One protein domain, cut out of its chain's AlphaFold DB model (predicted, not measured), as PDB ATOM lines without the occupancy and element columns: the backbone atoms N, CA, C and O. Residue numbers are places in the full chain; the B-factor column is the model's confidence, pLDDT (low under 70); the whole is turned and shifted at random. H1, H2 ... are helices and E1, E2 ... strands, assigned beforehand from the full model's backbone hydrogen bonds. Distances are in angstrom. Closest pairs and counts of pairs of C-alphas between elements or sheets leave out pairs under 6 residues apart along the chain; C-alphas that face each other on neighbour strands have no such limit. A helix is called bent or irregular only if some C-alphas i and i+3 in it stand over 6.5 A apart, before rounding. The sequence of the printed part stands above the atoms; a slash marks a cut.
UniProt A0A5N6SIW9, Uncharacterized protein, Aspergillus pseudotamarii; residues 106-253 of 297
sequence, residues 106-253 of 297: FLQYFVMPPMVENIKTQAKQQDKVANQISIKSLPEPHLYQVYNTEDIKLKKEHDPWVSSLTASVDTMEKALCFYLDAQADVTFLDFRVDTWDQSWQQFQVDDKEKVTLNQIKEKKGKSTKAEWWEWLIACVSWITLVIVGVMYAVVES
ATOM      1  N   PHE A 106     167.454 175.039 129.049       86.00
ATOM      2  CA  PHE A 106     167.093 173.881 129.845       86.00
ATOM      3  C   PHE A 106     165.571 173.669 129.888       86.00
ATOM      4  O   PHE A 106     165.065 172.627 129.481       86.00
ATOM      5  N   LEU A 107     164.820 174.686 130.303       89.31
ATOM      6  CA  LEU A 107     163.369 174.588 130.407       89.31
ATOM      7  C   LEU A 107     162.696 174.341 129.050       89.31
ATOM      8  O   LEU A 107     161.830 173.480 128.946       89.31
ATOM      9  N   GLN A 108     163.112 175.057 128.007       88.00
ATOM     10  CA  GLN A 108     162.476 174.997 126.692       88.00
ATOM     11  C   GLN A 108     162.715 173.673 125.958       88.00
ATOM     12  O   GLN A 108     161.814 173.196 125.276       88.00
ATOM     13  N   TYR A 109     163.911 173.094 126.066       82.44
ATOM     14  CA  TYR A 109     164.281 171.924 125.264       82.44
ATOM     15  C   TYR A 109     164.320 170.619 126.054       82.44
ATOM     16  O   TYR A 109     164.235 169.561 125.446       82.44
ATOM     17  N   PHE A 110     164.406 170.679 127.385       79.31
ATOM     18  CA  PHE A 110     164.497 169.478 128.217       79.31
ATOM     19  C   PHE A 110     163.252 169.265 129.072       79.31
ATOM     20  O   PHE A 110     162.805 168.135 129.206       79.31
ATOM     21  N   VAL A 111     162.653 170.327 129.622       83.06
ATOM     22  CA  VAL A 111     161.488 170.200 130.520       83.06
ATOM     23  C   VAL A 111     160.160 170.326 129.771       83.06
ATOM     24  O   VAL A 111     159.244 169.537 129.987       83.06
ATOM     25  N   MET A 112     160.042 171.303 128.873       86.81
ATOM     26  CA  MET A 112     158.796 171.589 128.164       86.81
ATOM     27  C   MET A 112     158.331 170.432 127.260       86.81
ATOM     28  O   MET A 112     157.150 170.101 127.344       86.81
ATOM     29  N   PRO A 113     159.182 169.763 126.450       84.56
ATOM     30  CA  PRO A 113     158.728 168.663 125.594       84.56
ATOM     31  C   PRO A 113     158.085 167.481 126.347       84.56
ATOM     32  O   PRO A 113     156.952 167.140 126.006       84.56
ATOM     33  N   PRO A 114     158.699 166.883 127.396       79.44
ATOM     34  CA  PRO A 114     158.040 165.824 128.166       79.44
ATOM     35  C   PRO A 114     156.756 166.300 128.844       79.44
ATOM     36  O   PRO A 114     155.794 165.539 128.925       79.44
ATOM     37  N   MET A 115     156.718 167.554 129.304       83.50
ATOM     38  CA  MET A 115     155.521 168.131 129.914       83.50
ATOM     39  C   MET A 115     154.367 168.231 128.904       83.50
ATOM     40  O   MET A 115     153.250 167.810 129.201       83.50
ATOM     41  N   VAL A 116     154.648 168.722 127.693       87.38
ATOM     42  CA  VAL A 116     153.687 168.797 126.580       87.38
ATOM     43  C   VAL A 116     153.192 167.401 126.208       87.38
ATOM     44  O   VAL A 116     151.984 167.179 126.171       87.38
ATOM     45  N   GLU A 117     154.101 166.455 125.955       84.38
ATOM     46  CA  GLU A 117     153.730 165.095 125.546       84.38
ATOM     47  C   GLU A 117     152.907 164.378 126.616       84.38
ATOM     48  O   GLU A 117     151.912 163.733 126.283       84.38
ATOM     49  N   ASN A 118     153.231 164.542 127.902       83.12
ATOM     50  CA  ASN A 118     152.412 163.934 128.942       83.12
ATOM     51  C   ASN A 118     150.987 164.503 128.946       83.12
ATOM     52  O   ASN A 118     150.014 163.748 128.936       83.12
ATOM     53  N   ILE A 119     150.846 165.826 128.902       85.56
ATOM     54  CA  ILE A 119     149.533 166.473 128.970       85.56
ATOM     55  C   ILE A 119     148.691 166.159 127.741       85.56
ATOM     56  O   ILE A 119     147.484 165.953 127.875       85.56
ATOM     57  N   LYS A 120     149.307 166.024 126.561       89.56
ATOM     58  CA  LYS A 120     148.618 165.543 125.355       89.56
ATOM     59  C   LYS A 120     147.882 164.232 125.602       89.56
ATOM     60  O   LYS A 120     146.739 164.103 125.173       89.56
ATOM     61  N   THR A 121     148.472 163.287 126.336       85.44
ATOM     62  CA  THR A 121     147.807 162.001 126.617       85.44
ATOM     63  C   THR A 121     146.546 162.145 127.474       85.44
ATOM     64  O   THR A 121     145.642 161.314 127.387       85.44
ATOM     65  N   GLN A 122     146.460 163.217 128.265       85.38
ATOM     66  CA  GLN A 122     145.369 163.465 129.207       85.38
ATOM     67  C   GLN A 122     144.345 164.490 128.702       85.38
ATOM     68  O   GLN A 122     143.225 164.535 129.210       85.38
ATOM     69  N   ALA A 123     144.694 165.300 127.702       90.06
ATOM     70  CA  ALA A 123     143.859 166.378 127.187       90.06
ATOM     71  C   ALA A 123     142.717 165.881 126.277       90.06
ATOM     72  O   ALA A 123     142.849 164.897 125.547       90.06
ATOM     73  N   LYS A 124     141.593 166.614 126.262       92.06
ATOM     74  CA  LYS A 124     140.505 166.422 125.282       92.06
ATOM     75  C   LYS A 124     140.932 166.829 123.868       92.06
ATOM     76  O   LYS A 124     140.516 166.189 122.910       92.06
ATOM     77  N   GLN A 125     141.727 167.895 123.744       92.69
ATOM     78  CA  GLN A 125     142.209 168.462 122.474       92.69
ATOM     79  C   GLN A 125     143.736 168.347 122.408       92.69
ATOM     80  O   GLN A 125     144.457 169.298 122.703       92.69
ATOM     81  N   GLN A 126     144.226 167.147 122.094       93.44
ATOM     82  CA  GLN A 126     145.657 166.813 122.155       93.44
ATOM     83  C   GLN A 126     146.507 167.677 121.210       93.44
ATOM     84  O   GLN A 126     147.613 168.089 121.548       93.44
ATOM     85  N   ASP A 127     145.970 167.995 120.037       93.06
ATOM     86  CA  ASP A 127     146.595 168.812 118.997       93.06
ATOM     87  C   ASP A 127     146.872 170.256 119.442       93.06
ATOM     88  O   ASP A 127     147.800 170.889 118.938       93.06
ATOM     89  N   LYS A 128     146.123 170.770 120.425       92.25
ATOM     90  CA  LYS A 128     146.258 172.155 120.895       92.25
ATOM     91  C   LYS A 128     147.229 172.345 122.050       92.25
ATOM     92  O   LYS A 128     147.739 173.449 122.211       92.25
ATOM     93  N   VAL A 129     147.526 171.291 122.814       91.56
ATOM     94  CA  VAL A 129     148.342 171.377 124.042       91.56
ATOM     95  C   VAL A 129     149.690 172.054 123.789       91.56
ATOM     96  O   VAL A 129     150.109 172.900 124.570       91.56
ATOM     97  N   ALA A 130     150.352 171.731 122.673       91.62
ATOM     98  CA  ALA A 130     151.655 172.309 122.342       91.62
ATOM     99  C   ALA A 130     151.607 173.836 122.156       91.62
ATOM    100  O   ALA A 130     152.549 174.522 122.537       91.62
ATOM    101  N   ASN A 131     150.505 174.368 121.618       93.69
ATOM    102  CA  ASN A 131     150.316 175.807 121.407       93.69
ATOM    103  C   ASN A 131     149.812 176.527 122.666       93.69
ATOM    104  O   ASN A 131     149.838 177.752 122.717       93.69
ATOM    105  N   GLN A 132     149.352 175.772 123.665       95.06
ATOM    106  CA  GLN A 132     148.864 176.287 124.943       95.06
ATOM    107  C   GLN A 132     149.939 176.293 126.029       95.06
ATOM    108  O   GLN A 132     149.635 176.638 127.164       95.06
ATOM    109  N   ILE A 133     151.178 175.902 125.724       94.62
ATOM    110  CA  ILE A 133     152.303 175.928 126.661       94.62
ATOM    111  C   ILE A 133     153.379 176.842 126.078       94.62
ATOM    112  O   ILE A 133     153.751 176.727 124.914       94.62
ATOM    113  N   SER A 134     153.882 177.762 126.893       96.00
ATOM    114  CA  SER A 134     154.872 178.759 126.493       96.00
ATOM    115  C   SER A 134     155.923 178.960 127.582       96.00
ATOM    116  O   SER A 134     155.824 178.411 128.677       96.00
ATOM    117  N   ILE A 135     156.951 179.752 127.282       95.69
ATOM    118  CA  ILE A 135     158.013 180.127 128.215       95.69
ATOM    119  C   ILE A 135     158.092 181.650 128.333       95.69
ATOM    120  O   ILE A 135     158.124 182.362 127.330       95.69
ATOM    121  N   LYS A 136     158.162 182.159 129.564       95.69
ATOM    122  CA  LYS A 136     158.333 183.592 129.861       95.69
ATOM    123  C   LYS A 136     159.504 183.819 130.808       95.69
ATOM    124  O   LYS A 136     159.877 182.925 131.564       95.69
ATOM    125  N   SER A 137     160.087 185.013 130.759       95.31
ATOM    126  CA  SER A 137     161.049 185.469 131.765       95.31
ATOM    127  C   SER A 137     160.334 185.810 133.070       95.31
ATOM    128  O   SER A 137     159.230 186.359 133.044       95.31
ATOM    129  N   LEU A 138     160.977 185.516 134.194       93.88
ATOM    130  CA  LEU A 138     160.549 185.961 135.518       93.88
ATOM    131  C   LEU A 138     161.183 187.325 135.864       93.88
ATOM    132  O   LEU A 138     162.109 187.754 135.169       93.88
ATOM    133  N   PRO A 139     160.677 188.040 136.891       90.06
ATOM    134  CA  PRO A 139     161.268 189.302 137.348       90.06
ATOM    135  C   PRO A 139     162.735 189.163 137.769       90.06
ATOM    136  O   PRO A 139     163.528 190.089 137.600       90.06
ATOM    137  N   GLU A 140     163.108 188.003 138.306       86.81
ATOM    138  CA  GLU A 140     164.478 187.684 138.666       86.81
ATOM    139  C   GLU A 140     165.360 187.513 137.416       86.81
ATOM    140  O   GLU A 140     165.003 186.781 136.484       86.81
ATOM    141  N   PRO A 141     166.563 188.118 137.396       82.88
ATOM    142  CA  PRO A 141     167.465 188.013 136.261       82.88
ATOM    143  C   PRO A 141     167.773 186.564 135.882       82.88
ATOM    144  O   PRO A 141     168.224 185.756 136.697       82.88
ATOM    145  N   HIS A 142     167.600 186.278 134.593       83.88
ATOM    146  CA  HIS A 142     167.928 185.005 133.958       83.88
ATOM    147  C   HIS A 142     167.123 183.780 134.422       83.88
ATOM    148  O   HIS A 142     167.469 182.662 134.029       83.88
ATOM    149  N   LEU A 143     166.035 183.982 135.170       92.81
ATOM    150  CA  LEU A 143     165.066 182.932 135.465       92.81
ATOM    151  C   LEU A 143     163.904 182.956 134.473       92.81
ATOM    152  O   LEU A 143     163.449 184.006 134.013       92.81
ATOM    153  N   TYR A 144     163.438 181.762 134.131       95.75
ATOM    154  CA  TYR A 144     162.338 181.540 133.212       95.75
ATOM    155  C   TYR A 144     161.344 180.557 133.822       95.75
ATOM    156  O   TYR A 144     161.664 179.779 134.722       95.75
ATOM    157  N   GLN A 145     160.123 180.601 133.304       96.50
ATOM    158  CA  GLN A 145     159.045 179.707 133.684       96.50
ATOM    159  C   GLN A 145     158.357 179.198 132.423       96.50
ATOM    160  O   GLN A 145     157.937 179.994 131.577       96.50
ATOM    161  N   VAL A 146     158.229 177.877 132.317       96.25
ATOM    162  CA  VAL A 146     157.272 177.255 131.399       96.25
ATOM    163  C   VAL A 146     155.898 177.363 132.040       96.25
ATOM    164  O   VAL A 146     155.784 177.110 133.236       96.25
ATOM    165  N   TYR A 147     154.884 177.761 131.282       96.44
ATOM    166  CA  TYR A 147     153.525 177.929 131.784       96.44
ATOM    167  C   TYR A 147     152.481 177.621 130.706       96.44
ATOM    168  O   TYR A 147     152.767 177.775 129.516       96.44
ATOM    169  N   ASN A 148     151.274 177.216 131.100       95.88
ATOM    170  CA  ASN A 148     150.140 177.178 130.178       95.88
ATOM    171  C   ASN A 148     149.567 178.588 129.948       95.88
ATOM    172  O   ASN A 148     149.446 179.385 130.876       95.88
ATOM    173  N   THR A 149     149.212 178.915 128.709       96.19
ATOM    174  CA  THR A 149     148.637 180.219 128.337       96.19
ATOM    175  C   THR A 149     147.120 180.265 128.481       96.19
ATOM    176  O   THR A 149     146.551 181.349 128.560       96.19
ATOM    177  N   GLU A 150     146.474 179.100 128.489       95.38
ATOM    178  CA  GLU A 150     145.027 178.916 128.579       95.38
ATOM    179  C   GLU A 150     144.711 177.619 129.336       95.38
ATOM    180  O   GLU A 150     145.586 176.765 129.517       95.38
ATOM    181  N   ASP A 151     143.448 177.448 129.725       95.19
ATOM    182  CA  ASP A 151     142.961 176.228 130.366       95.19
ATOM    183  C   ASP A 151     143.091 175.007 129.442       95.19
ATOM    184  O   ASP A 151     142.632 175.007 128.291       95.19
ATOM    185  N   ILE A 152     143.645 173.914 129.975       93.44
ATOM    186  CA  ILE A 152     143.794 172.652 129.242       93.44
ATOM    187  C   ILE A 152     142.729 171.666 129.710       93.44
ATOM    188  O   ILE A 152     142.827 171.073 130.784       93.44
ATOM    189  N   LYS A 153     141.703 171.455 128.884       92.88
ATOM    190  CA  LYS A 153     140.597 170.534 129.191       92.88
ATOM    191  C   LYS A 153     141.070 169.081 129.179       92.88
ATOM    192  O   LYS A 153     141.654 168.632 128.194       92.88
ATOM    193  N   LEU A 154     140.736 168.326 130.218       89.06
ATOM    194  CA  LEU A 154     141.148 166.938 130.430       89.06
ATOM    195  C   LEU A 154     140.060 165.943 130.003       89.06
ATOM    196  O   LEU A 154     138.865 166.176 130.178       89.06
ATOM    197  N   LYS A 155     140.459 164.804 129.429       87.00
ATOM    198  CA  LYS A 155     139.566 163.727 128.968       87.00
ATOM    199  C   LYS A 155     139.135 162.839 130.144       87.00
ATOM    200  O   LYS A 155     139.520 161.673 130.232       87.00
ATOM    201  N   LYS A 156     138.368 163.413 131.071       82.56
ATOM    202  CA  LYS A 156     137.847 162.757 132.280       82.56
ATOM    203  C   LYS A 156     136.403 163.191 132.547       82.56
ATOM    204  O   LYS A 156     135.910 164.127 131.916       82.56
ATOM    205  N   GLU A 157     135.731 162.470 133.439       74.44
ATOM    206  CA  GLU A 157     134.387 162.818 133.912       74.44
ATOM    207  C   GLU A 157     134.406 164.146 134.684       74.44
ATOM    208  O   GLU A 157     135.448 164.545 135.204       74.44
ATOM    209  N   HIS A 158     133.254 164.822 134.751       77.44
ATOM    210  CA  HIS A 158     133.084 166.119 135.434       77.44
ATOM    211  C   HIS A 158     133.877 167.284 134.816       77.44
ATOM    212  O   HIS A 158     134.326 168.188 135.515       77.44
ATOM    213  N   ASP A 159     134.066 167.225 133.492       81.12
ATOM    214  CA  ASP A 159     134.653 168.273 132.646       81.12
ATOM    215  C   ASP A 159     135.825 169.047 133.271       81.12
ATOM    216  O   ASP A 159     135.778 170.270 133.372       81.12
ATOM    217  N   PRO A 160     136.906 168.360 133.653       86.81
ATOM    218  CA  PRO A 160     137.998 168.971 134.383       86.81
ATOM    219  C   PRO A 160     138.985 169.662 133.449       86.81
ATOM    220  O   PRO A 160     139.111 169.308 132.270       86.81
ATOM    221  N   TRP A 161     139.732 170.621 133.978       90.81
ATOM    222  CA  TRP A 161     140.772 171.334 133.249       90.81
ATOM    223  C   TRP A 161     141.954 171.685 134.146       90.81
ATOM    224  O   TRP A 161     141.820 171.820 135.357       90.81
ATOM    225  N   VAL A 162     143.121 171.834 133.528       90.81
ATOM    226  CA  VAL A 162     144.312 172.407 134.159       90.81
ATOM    227  C   VAL A 162     144.251 173.915 133.961       90.81
ATOM    228  O   VAL A 162     144.343 174.376 132.823       90.81
ATOM    229  N   SER A 163     144.057 174.656 135.051       93.06
ATOM    230  CA  SER A 163     144.029 176.125 135.076       93.06
ATOM    231  C   SER A 163     145.440 176.702 135.084       93.06
ATOM    232  O   SER A 163     145.732 177.670 134.382       93.06
ATOM    233  N   SER A 164     146.340 176.079 135.844       93.75
ATOM    234  CA  SER A 164     147.740 176.473 135.917       93.75
ATOM    235  C   SER A 164     148.638 175.252 135.874       93.75
ATOM    236  O   SER A 164     148.425 174.257 136.552       93.75
ATOM    237  N   LEU A 165     149.680 175.344 135.076       92.00
ATOM    238  CA  LEU A 165     150.747 174.379 134.962       92.00
ATOM    239  C   LEU A 165     152.007 175.186 134.782       92.00
ATOM    240  O   LEU A 165     152.126 175.900 133.788       92.00
ATOM    241  N   THR A 166     152.952 175.056 135.700       94.38
ATOM    242  CA  THR A 166     154.228 175.747 135.588       94.38
ATOM    243  C   THR A 166     155.410 174.852 135.927       94.38
ATOM    244  O   THR A 166     155.304 173.938 136.744       94.38
ATOM    245  N   ALA A 167     156.547 175.148 135.301       93.06
ATOM    246  CA  ALA A 167     157.842 174.575 135.638       93.06
ATOM    247  C   ALA A 167     158.906 175.679 135.662       93.06
ATOM    248  O   ALA A 167     159.069 176.414 134.683       93.06
ATOM    249  N   SER A 168     159.633 175.801 136.770       94.81
ATOM    250  CA  SER A 168     160.686 176.810 136.951       94.81
ATOM    251  C   SER A 168     161.744 176.342 137.946       94.81
ATOM    252  O   SER A 168     161.469 175.509 138.805       94.81
ATOM    253  N   VAL A 169     162.957 176.890 137.865       93.00
ATOM    254  CA  VAL A 169     164.002 176.609 138.864       93.00
ATOM    255  C   VAL A 169     163.769 177.464 140.107       93.00
ATOM    256  O   VAL A 169     163.727 178.688 140.019       93.00
ATOM    257  N   ASP A 170     163.655 176.805 141.257       92.94
ATOM    258  CA  ASP A 170     163.653 177.430 142.575       92.94
ATOM    259  C   ASP A 170     165.100 177.513 143.079       92.94
ATOM    260  O   ASP A 170     165.767 176.496 143.285       92.94
ATOM    261  N   THR A 171     165.610 178.733 143.239       91.94
ATOM    262  CA  THR A 171     167.009 178.981 143.617       91.94
ATOM    263  C   THR A 171     167.273 178.781 145.109       91.94
ATOM    264  O   THR A 171     168.425 178.552 145.487       91.94
ATOM    265  N   MET A 172     166.235 178.826 145.953       91.69
ATOM    266  CA  MET A 172     166.355 178.557 147.387       91.69
ATOM    267  C   MET A 172     166.473 177.056 147.634       91.69
ATOM    268  O   MET A 172     167.410 176.610 148.293       91.69
ATOM    269  N   GLU A 173     165.567 176.280 147.041       91.62
ATOM    270  CA  GLU A 173     165.562 174.814 147.149       91.62
ATOM    271  C   GLU A 173     166.579 174.152 146.197       91.62
ATOM    272  O   GLU A 173     166.846 172.952 146.296       91.62
ATOM    273  N   LYS A 174     167.160 174.931 145.268       91.44
ATOM    274  CA  LYS A 174     168.064 174.475 144.194       91.44
ATOM    275  C   LYS A 174     167.474 173.292 143.427       91.44
ATOM    276  O   LYS A 174     168.153 172.296 143.178       91.44
ATOM    277  N   ALA A 175     166.199 173.410 143.081       90.25
ATOM    278  CA  ALA A 175     165.392 172.330 142.537       90.25
ATOM    279  C   ALA A 175     164.529 172.822 141.372       90.25
ATOM    280  O   ALA A 175     164.235 174.013 141.248       90.25
ATOM    281  N   LEU A 176     164.088 171.893 140.531       89.88
ATOM    282  CA  LEU A 176     163.032 172.142 139.564       89.88
ATOM    283  C   LEU A 176     161.685 172.093 140.293       89.88
ATOM    284  O   LEU A 176     161.303 171.057 140.831       89.88
ATOM    285  N   CYS A 177     160.991 173.224 140.342       92.31
ATOM    286  CA  CYS A 177     159.666 173.342 140.930       92.31
ATOM    287  C   CYS A 177     158.615 173.164 139.837       92.31
ATOM    288  O   CYS A 177     158.568 173.943 138.881       92.31
ATOM    289  N   PHE A 178     157.755 172.170 140.020       90.94
ATOM    290  CA  PHE A 178     156.532 171.993 139.255       90.94
ATOM    291  C   PHE A 178     155.355 172.475 140.085       90.94
ATOM    292  O   PHE A 178     155.283 172.210 141.283       90.94
ATOM    293  N   TYR A 179     154.438 173.185 139.445       91.50
ATOM    294  CA  TYR A 179     153.158 173.544 140.034       91.50
ATOM    295  C   TYR A 179     152.058 173.199 139.052       91.50
ATOM    296  O   TYR A 179     152.173 173.511 137.866       91.50
ATOM    297  N   LEU A 180     151.004 172.575 139.547       90.56
ATOM    298  CA  LEU A 180     149.837 172.248 138.758       90.56
ATOM    299  C   LEU A 180     148.587 172.509 139.593       90.56
ATOM    300  O   LEU A 180     148.469 172.012 140.708       90.56
ATOM    301  N   ASP A 181     147.671 173.280 139.032       90.31
ATOM    302  CA  ASP A 181     146.332 173.560 139.531       90.31
ATOM    303  C   ASP A 181     145.317 173.030 138.516       90.31
ATOM    304  O   ASP A 181     145.414 173.292 137.310       90.31
ATOM    305  N   ALA A 182     144.376 172.234 139.007       88.00
ATOM    306  CA  ALA A 182     143.314 171.654 138.218       88.00
ATOM    307  C   ALA A 182     141.961 171.865 138.891       88.00
ATOM    308  O   ALA A 182     141.783 171.676 140.097       88.00
ATOM    309  N   GLN A 183     140.980 172.184 138.058       87.81
ATOM    310  CA  GLN A 183     139.612 172.449 138.460       87.81
ATOM    311  C   GLN A 183     138.660 171.483 137.755       87.81
ATOM    312  O   GLN A 183     138.970 170.936 136.694       87.81
ATOM    313  N   ALA A 184     137.503 171.244 138.362       84.94
ATOM    314  CA  ALA A 184     136.443 170.428 137.785       84.94
ATOM    315  C   ALA A 184     135.074 170.967 138.186       84.94
ATOM    316  O   ALA A 184     134.859 171.294 139.358       84.94
ATOM    317  N   ASP A 185     134.150 170.999 137.225       78.88
ATOM    318  CA  ASP A 185     132.754 171.348 137.462       78.88
ATOM    319  C   ASP A 185     131.930 170.052 137.510       78.88
ATOM    320  O   ASP A 185     131.699 169.355 136.517       78.88
ATOM    321  N   VAL A 186     131.499 169.695 138.718       70.56
ATOM    322  CA  VAL A 186     130.754 168.468 138.987       70.56
ATOM    323  C   VAL A 186     129.286 168.697 138.628       70.56
ATOM    324  O   VAL A 186     128.480 169.172 139.428       70.56
ATOM    325  N   THR A 187     128.953 168.340 137.389       63.62
ATOM    326  CA  THR A 187     127.670 168.603 136.711       63.62
ATOM    327  C   THR A 187     126.411 168.158 137.458       63.62
ATOM    328  O   THR A 187     125.357 168.744 137.235       63.62
ATOM    329  N   PHE A 188     126.476 167.165 138.351       64.50
ATOM    330  CA  PHE A 188     125.294 166.704 139.092       64.50
ATOM    331  C   PHE A 188     124.953 167.553 140.333       64.50
ATOM    332  O   PHE A 188     123.875 167.382 140.895       64.50
ATOM    333  N   LEU A 189     125.843 168.463 140.755       62.97
ATOM    334  CA  LEU A 189     125.689 169.280 141.973       62.97
ATOM    335  C   LEU A 189     125.994 170.773 141.774       62.97
ATOM    336  O   LEU A 189     125.986 171.511 142.755       62.97
ATOM    337  N   ASP A 190     126.281 171.202 140.539       68.94
ATOM    338  CA  ASP A 190     126.705 172.571 140.190       68.94
ATOM    339  C   ASP A 190     127.821 173.097 141.113       68.94
ATOM    340  O   ASP A 190     127.751 174.168 141.719       68.94
ATOM    341  N   PHE A 191     128.846 172.262 141.291       73.06
ATOM    342  CA  PHE A 191     129.902 172.500 142.259       73.06
ATOM    343  C   PHE A 191     131.282 172.495 141.610       73.06
ATOM    344  O   PHE A 191     131.606 171.591 140.840       73.06
ATOM    345  N   ARG A 192     132.122 173.463 141.994       79.06
ATOM    346  CA  ARG A 192     133.511 173.560 141.546       79.06
ATOM    347  C   ARG A 192     134.475 173.025 142.592       79.06
ATOM    348  O   ARG A 192     134.524 173.538 143.712       79.06
ATOM    349  N   VAL A 193     135.273 172.044 142.189       78.12
ATOM    350  CA  VAL A 193     136.422 171.553 142.953       78.12
ATOM    351  C   VAL A 193     137.691 172.175 142.388       78.12
ATOM    352  O   VAL A 193     137.849 172.251 141.173       78.12
ATOM    353  N   ASP A 194     138.594 172.566 143.280       82.31
ATOM    354  CA  ASP A 194     139.950 173.012 142.971       82.31
ATOM    355  C   ASP A 194     140.936 172.134 143.752       82.31
ATOM    356  O   ASP A 194     140.750 171.855 144.948       82.31
ATOM    357  N   THR A 195     141.966 171.655 143.062       85.56
ATOM    358  CA  THR A 195     143.099 170.974 143.676       85.56
ATOM    359  C   THR A 195     144.380 171.414 143.006       85.56
ATOM    360  O   THR A 195     144.479 171.489 141.785       85.56
ATOM    361  N   TRP A 196     145.410 171.574 143.823       88.06
ATOM    362  CA  TRP A 196     146.732 171.933 143.347       88.06
ATOM    363  C   TRP A 196     147.809 171.087 144.016       88.06
ATOM    364  O   TRP A 196     147.652 170.606 145.145       88.06
ATOM    365  N   ASP A 197     148.915 170.922 143.303       87.50
ATOM    366  CA  ASP A 197     150.141 170.289 143.768       87.50
ATOM    367  C   ASP A 197     151.327 171.164 143.364       87.50
ATOM    368  O   ASP A 197     151.384 171.719 142.264       87.50
ATOM    369  N   GLN A 198     152.269 171.298 144.281       90.50
ATOM    370  CA  GLN A 198     153.542 171.945 144.079       90.50
ATOM    371  C   GLN A 198     154.642 171.016 144.574       90.50
ATOM    372  O   GLN A 198     154.711 170.698 145.763       90.50
ATOM    373  N   SER A 199     155.552 170.636 143.685       88.62
ATOM    374  CA  SER A 199     156.598 169.673 143.999       88.62
ATOM    375  C   SER A 199     157.962 170.140 143.520       88.62
ATOM    376  O   SER A 199     158.117 170.656 142.412       88.62
ATOM    377  N   TRP A 200     158.962 169.952 144.378       90.69
ATOM    378  CA  TRP A 200     160.348 170.313 144.117       90.69
ATOM    379  C   TRP A 200     161.162 169.051 143.877       90.69
ATOM    380  O   TRP A 200     161.189 168.136 144.705       90.69
ATOM    381  N   GLN A 201     161.854 169.042 142.746       85.94
ATOM    382  CA  GLN A 201     162.590 167.903 142.229       85.94
ATOM    383  C   GLN A 201     164.063 168.282 142.089       85.94
ATOM    384  O   GLN A 201     164.410 169.204 141.346       85.94
ATOM    385  N   GLN A 202     164.940 167.594 142.813       86.56
ATOM    386  CA  GLN A 202     166.384 167.776 142.690       86.56
ATOM    387  C   GLN A 202     166.973 166.738 141.745       86.56
ATOM    388  O   GLN A 202     166.605 165.566 141.784       86.56
ATOM    389  N   PHE A 203     167.921 167.172 140.920       82.19
ATOM    390  CA  PHE A 203     168.680 166.259 140.078       82.19
ATOM    391  C   PHE A 203     169.633 165.429 140.927       82.19
ATOM    392  O   PHE A 203     170.314 165.945 141.813       82.19
ATOM    393  N   GLN A 204     169.702 164.146 140.613       80.06
ATOM    394  CA  GLN A 204     170.707 163.230 141.121       80.06
ATOM    395  C   GLN A 204     171.345 162.494 139.954       80.06
ATOM    396  O   GLN A 204     170.748 162.359 138.890       80.06
ATOM    397  N   VAL A 205     172.581 162.058 140.153       79.75
ATOM    398  CA  VAL A 205     173.312 161.234 139.196       79.75
ATOM    399  C   VAL A 205     173.622 159.934 139.913       79.75
ATOM    400  O   VAL A 205     174.215 159.965 140.990       79.75
ATOM    401  N   ASP A 206     173.147 158.821 139.364       75.81
ATOM    402  CA  ASP A 206     173.403 157.502 139.939       75.81
ATOM    403  C   ASP A 206     174.801 156.971 139.567       75.81
ATOM    404  O   ASP A 206     175.517 157.543 138.742       75.81
ATOM    405  N   ASP A 207     175.182 155.830 140.150       75.75
ATOM    406  CA  ASP A 207     176.472 155.168 139.889       75.75
ATOM    407  C   ASP A 207     176.653 154.717 138.423       75.75
ATOM    408  O   ASP A 207     177.748 154.323 138.021       75.75
ATOM    409  N   LYS A 208     175.583 154.740 137.617       73.81
ATOM    410  CA  LYS A 208     175.592 154.436 136.178       73.81
ATOM    411  C   LYS A 208     175.584 155.704 135.323       73.81
ATOM    412  O   LYS A 208     175.342 155.615 134.119       73.81
ATOM    413  N   GLU A 209     175.842 156.861 135.932       71.12
ATOM    414  CA  GLU A 209     175.854 158.181 135.300       71.12
ATOM    415  C   GLU A 209     174.497 158.592 134.710       71.12
ATOM    416  O   GLU A 209     174.414 159.459 133.835       71.12
ATOM    417  N   LYS A 210     173.409 157.974 135.182       72.69
ATOM    418  CA  LYS A 210     172.055 158.323 134.772       72.69
ATOM    419  C   LYS A 210     171.545 159.452 135.654       72.69
ATOM    420  O   LYS A 210     171.528 159.345 136.879       72.69
ATOM    421  N   VAL A 211     171.077 160.519 135.016       74.44
ATOM    422  CA  VAL A 211     170.366 161.587 135.715       74.44
ATOM    423  C   VAL A 211     168.965 161.114 136.092       74.44
ATOM    424  O   VAL A 211     168.217 160.606 135.252       74.44
ATOM    425  N   THR A 212     168.602 161.308 137.353       74.00
ATOM    426  CA  THR A 212     167.245 161.134 137.870       74.00
ATOM    427  C   THR A 212     166.784 162.409 138.562       74.00
ATOM    428  O   THR A 212     167.585 163.271 138.931       74.00
ATOM    429  N   LEU A 213     165.474 162.541 138.725       76.69
ATOM    430  CA  LEU A 213     164.854 163.603 139.500       76.69
ATOM    431  C   LEU A 213     164.254 162.985 140.760       76.69
ATOM    432  O   LEU A 213     163.447 162.063 140.676       76.69
ATOM    433  N   ASN A 214     164.668 163.488 141.920       80.62
ATOM    434  CA  ASN A 214     164.175 163.036 143.211       80.62
ATOM    435  C   ASN A 214     163.343 164.130 143.866       80.62
ATOM    436  O   ASN A 214     163.802 165.265 144.034       80.62
ATOM    437  N   GLN A 215     162.141 163.760 144.297       84.81
ATOM    438  CA  GLN A 215     161.260 164.663 145.019       84.81
ATOM    439  C   GLN A 215     161.829 164.944 146.409       84.81
ATOM    440  O   GLN A 215     161.997 164.029 147.212       84.81
ATOM    441  N   ILE A 216     162.084 166.216 146.704       88.50
ATOM    442  CA  ILE A 216     162.601 166.652 148.011       88.50
ATOM    443  C   ILE A 216     161.545 167.329 148.876       88.50
ATOM    444  O   ILE A 216     161.682 167.401 150.095       88.50
ATOM    445  N   LYS A 217     160.492 167.849 148.247       89.50
ATOM    446  CA  LYS A 217     159.447 168.621 148.908       89.50
ATOM    447  C   LYS A 217     158.182 168.556 148.068       89.50
ATOM    448  O   LYS A 217     158.252 168.617 146.845       89.50
ATOM    449  N   GLU A 218     157.043 168.469 148.736       88.00
ATOM    450  CA  GLU A 218     155.717 168.500 148.123       88.00
ATOM    451  C   GLU A 218     154.800 169.324 149.017       88.00
ATOM    452  O   GLU A 218     154.835 169.219 150.248       88.00
ATOM    453  N   LYS A 219     153.986 170.165 148.395       89.88
ATOM    454  CA  LYS A 219     152.866 170.843 149.021       89.88
ATOM    455  C   LYS A 219     151.664 170.620 148.132       89.88
ATOM    456  O   LYS A 219     151.736 170.849 146.937       89.88
ATOM    457  N   LYS A 220     150.550 170.243 148.734       87.06
ATOM    458  CA  LYS A 220     149.290 170.067 148.025       87.06
ATOM    459  C   LYS A 220     148.163 170.695 148.806       87.06
ATOM    460  O   LYS A 220     148.221 170.787 150.035       87.06
ATOM    461  N   GLY A 221     147.128 171.081 148.087       81.12
ATOM    462  CA  GLY A 221     145.925 171.624 148.676       81.12
ATOM    463  C   GLY A 221     144.714 171.290 147.836       81.12
ATOM    464  O   GLY A 221     144.806 170.929 146.664       81.12
ATOM    465  N   LYS A 222     143.566 171.373 148.493       76.31
ATOM    466  CA  LYS A 222     142.255 171.202 147.885       76.31
ATOM    467  C   LYS A 222     141.345 172.243 148.491       76.31
ATOM    468  O   LYS A 222     141.418 172.480 149.698       76.31
ATOM    469  N   SER A 223     140.495 172.846 147.678       68.12
ATOM    470  CA  SER A 223     139.440 173.708 148.183       68.12
ATOM    471  C   SER A 223     138.090 173.289 147.620       68.12
ATOM    472  O   SER A 223     137.954 172.823 146.488       68.12
ATOM    473  N   THR A 224     137.087 173.393 148.485       63.16
ATOM    474  CA  THR A 224     135.693 173.081 148.196       63.16
ATOM    475  C   THR A 224     134.841 174.134 148.902       63.16
ATOM    476  O   THR A 224     135.108 174.481 150.050       63.16
ATOM    477  N   LYS A 225     133.815 174.655 148.222       58.16
ATOM    478  CA  LYS A 225     132.799 175.553 148.782       58.16
ATOM    479  C   LYS A 225     131.736 174.860 149.668       58.16
ATOM    480  O   LYS A 225     130.850 175.560 150.141       58.16
ATOM    481  N   ALA A 226     131.762 173.536 149.875       57.38
ATOM    482  CA  ALA A 226     130.682 172.790 150.546       57.38
ATOM    483  C   ALA A 226     131.151 171.979 151.773       57.38
ATOM    484  O   ALA A 226     132.218 171.369 151.755       57.38
ATOM    485  N   GLU A 227     130.318 171.935 152.821       55.09
ATOM    486  CA  GLU A 227     130.597 171.289 154.121       55.09
ATOM    487  C   GLU A 227     130.507 169.745 154.110       55.09
ATOM    488  O   GLU A 227     131.031 169.092 155.003       55.09
ATOM    489  N   TRP A 228     129.919 169.135 153.077       55.72
ATOM    490  CA  TRP A 228     129.790 167.673 152.889       55.72
ATOM    491  C   TRP A 228     130.932 167.087 152.028       55.72
ATOM    492  O   TRP A 228     130.768 166.132 151.266       55.72
ATOM    493  N   TRP A 229     132.111 167.695 152.158       56.62
ATOM    494  CA  TRP A 229     133.284 167.558 151.295       56.62
ATOM    495  C   TRP A 229     133.907 166.155 151.239       56.62
ATOM    496  O   TRP A 229     134.520 165.818 150.229       56.62
ATOM    497  N   GLU A 230     133.759 165.317 152.267       58.00
ATOM    498  CA  GLU A 230     134.445 164.015 152.338       58.00
ATOM    499  C   GLU A 230     134.029 163.052 151.209       58.00
ATOM    500  O   GLU A 230     134.884 162.423 150.582       58.00
ATOM    501  N   TRP A 231     132.734 162.999 150.873       56.41
ATOM    502  CA  TRP A 231     132.216 162.169 149.775       56.41
ATOM    503  C   TRP A 231     132.593 162.727 148.395       56.41
ATOM    504  O   TRP A 231     132.914 161.971 147.479       56.41
ATOM    505  N   LEU A 232     132.623 164.055 148.255       58.38
ATOM    506  CA  LEU A 232     133.029 164.741 147.025       58.38
ATOM    507  C   LEU A 232     134.520 164.556 146.724       58.38
ATOM    508  O   LEU A 232     134.888 164.335 145.570       58.38
ATOM    509  N   ILE A 233     135.377 164.593 147.753       59.47
ATOM    510  CA  ILE A 233     136.818 164.353 147.606       59.47
ATOM    511  C   ILE A 233     137.094 162.945 147.064       59.47
ATOM    512  O   ILE A 233     138.042 162.779 146.294       59.47
ATOM    513  N   ALA A 234     136.267 161.947 147.392       60.69
ATOM    514  CA  ALA A 234     136.392 160.609 146.817       60.69
ATOM    515  C   ALA A 234     136.129 160.609 145.297       60.69
ATOM    516  O   ALA A 234     136.926 160.044 144.544       60.69
ATOM    517  N   CYS A 235     135.085 161.310 144.833       56.94
ATOM    518  CA  CYS A 235     134.705 161.393 143.414       56.94
ATOM    519  C   CYS A 235     135.735 162.120 142.532       56.94
ATOM    520  O   CYS A 235     135.849 161.826 141.346       56.94
ATOM    521  N   VAL A 236     136.514 163.040 143.103       65.06
ATOM    522  CA  VAL A 236     137.538 163.837 142.392       65.06
ATOM    523  C   VAL A 236     138.971 163.497 142.813       65.06
ATOM    524  O   VAL A 236     139.926 164.176 142.433       65.06
ATOM    525  N   SER A 237     139.152 162.412 143.573       67.19
ATOM    526  CA  SER A 237     140.463 161.899 144.002       67.19
ATOM    527  C   SER A 237     141.400 161.613 142.824       67.19
ATOM    528  O   SER A 237     142.616 161.790 142.925       67.19
ATOM    529  N   TRP A 238     140.824 161.253 141.676       70.38
ATOM    530  CA  TRP A 238     141.546 161.020 140.435       70.38
ATOM    531  C   TRP A 238     142.228 162.288 139.890       70.38
ATOM    532  O   TRP A 238     143.225 162.147 139.188       70.38
ATOM    533  N   ILE A 239     141.771 163.506 140.233       69.19
ATOM    534  CA  ILE A 239     142.445 164.750 139.814       69.19
ATOM    535  C   ILE A 239     143.843 164.801 140.432       69.19
ATOM    536  O   ILE A 239     144.816 165.038 139.731       69.19
ATOM    537  N   THR A 240     143.983 164.460 141.716       69.31
ATOM    538  CA  THR A 240     145.303 164.370 142.361       69.31
ATOM    539  C   THR A 240     146.189 163.315 141.693       69.31
ATOM    540  O   THR A 240     147.376 163.554 141.514       69.31
ATOM    541  N   LEU A 241     145.627 162.179 141.255       72.31
ATOM    542  CA  LEU A 241     146.383 161.166 140.502       72.31
ATOM    543  C   LEU A 241     146.818 161.664 139.121       72.31
ATOM    544  O   LEU A 241     147.904 161.315 138.668       72.31
ATOM    545  N   VAL A 242     145.999 162.480 138.458       70.31
ATOM    546  CA  VAL A 242     146.363 163.143 137.201       70.31
ATOM    547  C   VAL A 242     147.518 164.105 137.432       70.31
ATOM    548  O   VAL A 242     148.498 164.039 136.698       70.31
ATOM    549  N   ILE A 243     147.449 164.927 138.479       68.31
ATOM    550  CA  ILE A 243     148.508 165.881 138.808       68.31
ATOM    551  C   ILE A 243     149.824 165.163 139.109       68.31
ATOM    552  O   ILE A 243     150.838 165.436 138.464       68.31
ATOM    553  N   VAL A 244     149.783 164.187 140.017       69.75
ATOM    554  CA  VAL A 244     150.945 163.360 140.351       69.75
ATOM    555  C   VAL A 244     151.449 162.633 139.109       69.75
ATOM    556  O   VAL A 244     152.648 162.598 138.891       69.75
ATOM    557  N   GLY A 245     150.567 162.123 138.246       67.69
ATOM    558  CA  GLY A 245     150.938 161.475 136.987       67.69
ATOM    559  C   GLY A 245     151.629 162.410 135.990       67.69
ATOM    560  O   GLY A 245     152.603 162.000 135.361       67.69
ATOM    561  N   VAL A 246     151.176 163.665 135.867       66.94
ATOM    562  CA  VAL A 246     151.828 164.686 135.027       66.94
ATOM    563  C   VAL A 246     153.219 164.993 135.568       66.94
ATOM    564  O   VAL A 246     154.190 164.929 134.816       66.94
ATOM    565  N   MET A 247     153.341 165.274 136.869       65.88
ATOM    566  CA  MET A 247     154.640 165.585 137.473       65.88
ATOM    567  C   MET A 247     155.585 164.381 137.427       65.88
ATOM    568  O   MET A 247     156.734 164.516 137.010       65.88
ATOM    569  N   TYR A 248     155.089 163.192 137.776       67.75
ATOM    570  CA  TYR A 248     155.850 161.949 137.762       67.75
ATOM    571  C   TYR A 248     156.346 161.611 136.367       67.75
ATOM    572  O   TYR A 248     157.497 161.244 136.210       67.75
ATOM    573  N   ALA A 249     155.540 161.781 135.325       63.25
ATOM    574  CA  ALA A 249     155.995 161.481 133.976       63.25
ATOM    575  C   ALA A 249     157.051 162.463 133.461       63.25
ATOM    576  O   ALA A 249     157.918 162.051 132.699       63.25
ATOM    577  N   VAL A 250     157.024 163.733 133.879       60.31
ATOM    578  CA  VAL A 250     158.122 164.667 133.573       60.31
ATOM    579  C   VAL A 250     159.408 164.248 134.299       60.31
ATOM    580  O   VAL A 250     160.497 164.368 133.742       60.31
ATOM    581  N   VAL A 251     159.269 163.704 135.509       58.22
ATOM    582  CA  VAL A 251     160.354 163.230 136.384       58.22
ATOM    583  C   VAL A 251     160.934 161.879 135.942       58.22
ATOM    584  O   VAL A 251     162.142 161.671 136.009       58.22
ATOM    585  N   GLU A 252     160.090 160.968 135.467       53.88
ATOM    586  CA  GLU A 252     160.427 159.573 135.184       53.88
ATOM    587  C   GLU A 252     160.583 159.279 133.688       53.88
ATOM    588  O   GLU A 252     160.932 158.150 133.324       53.88
ATOM    589  N   SER A 253     160.317 160.263 132.809       45.41
ATOM    590  CA  SER A 253     160.372 160.031 131.367       45.41
ATOM    591  C   SER A 253     161.706 159.385 131.007       45.41
ATOM    592  O   SER A 253     162.785 159.950 131.175       45.41
TER     593      SER A 253
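This is residues 106 to 253 of the 297 residues of an uncharacterized protein of Aspergillus pseudotamarii (UniProt A0A5N6SIW9). A long, twisted sheet of six strands, E1 to E6, curls round the helix H4, and a second long helix, H1, lies over the shorter strands E2 and E3 on the same face and touches H4. The short helix H2 grazes the sheet near E1, while H3 sits at one far end near E5 and E6; the opposite face is bare of named helices. The printed part has 148 residues, with four named helices and six named strands in the order H1, H2, E1, E2, E3, E4, E5, E6, H3, H4; the sheet runs E1 E2 E3 E4 E5 E6, antiparallel throughout, and the class is mixed, helices and strands. It is compact, with a radius of gyration of the C-alphas of 16.1 A, and only just elongated, spanning 50 by 33 by 30 A.

Start with the sheet: E1 is residues 133 to 137, E2 144 to 148, E3 161 to 170, E4 175 to 186, E5 191 to 205 and E6 211 to 224. It is a meander, each strand the antiparallel neighbour of the one before, and each successive pair is a hairpin. Within hydrogen-bond range you find N 134 and O 147 at 2.9 A between E1 and E2, N 146 and O 167 at 2.9 A between E2 and E3, N 166 and O 179 at 2.8 A between E3 and E4, N 180 and O 197 at 2.9 A between E4 and E5, and N 198 and O 219 at 2.7 A between E5 and E6. E6 bends by 54 degrees at residue 217. The sheet curls round H4, residues 237 to 252, whose Ile 243 has its C-alpha 6.5 A from that of Leu 180 in E4, their closest pair. H1, residues 106 to 122, is on the same face at a height over the sheet of 9.5 A, over E2 and E3 and along the strands. H4 touches H1 with residues 246 to 250 alone, closest at the C-alphas of Pro 114 and Val 250, 5.5 A. H2, residues 126 to 132, is irregular, with C-alphas 127 and 130 7.0 A apart, and only grazes the sheet. H3, residues 229 to 235, is on the sheet across the strands and meets H4 only through their link. Every O i to N i+4 pair is within hydrogen-bond range in H4, but 9 of 13 in H1, 2 of 3 in H3 and 1 of 3 in H2, which has 3 of 4 O i to N i+3 pairs within range.

Find C-alpha 106 at (167.093, 173.881, 129.845); from there H1 runs 24.1 A, with a kink of 35 degrees near residue 113. E5 runs 45.0 A from C-alpha 191 at (129.902, 172.500, 142.259), E6 38.6 A, E4 35.0 A and E3 25.4 A. H4 runs 21.9 A to C-alpha 252 at (160.427, 159.573, 135.184).

The C-alphas farthest apart, those of Leu 189 and Asp 207, are 52.7 A apart. The printed part has no cut, and the link from E2 to E3 is long, where residues 152 to 153 pair antiparallel with residues 161 to 162 of E3. Mean pLDDT of the printed part is 81.5; residues 187 to 190, 223 to 237, 239 to 240 and 243 to 253 are under 70.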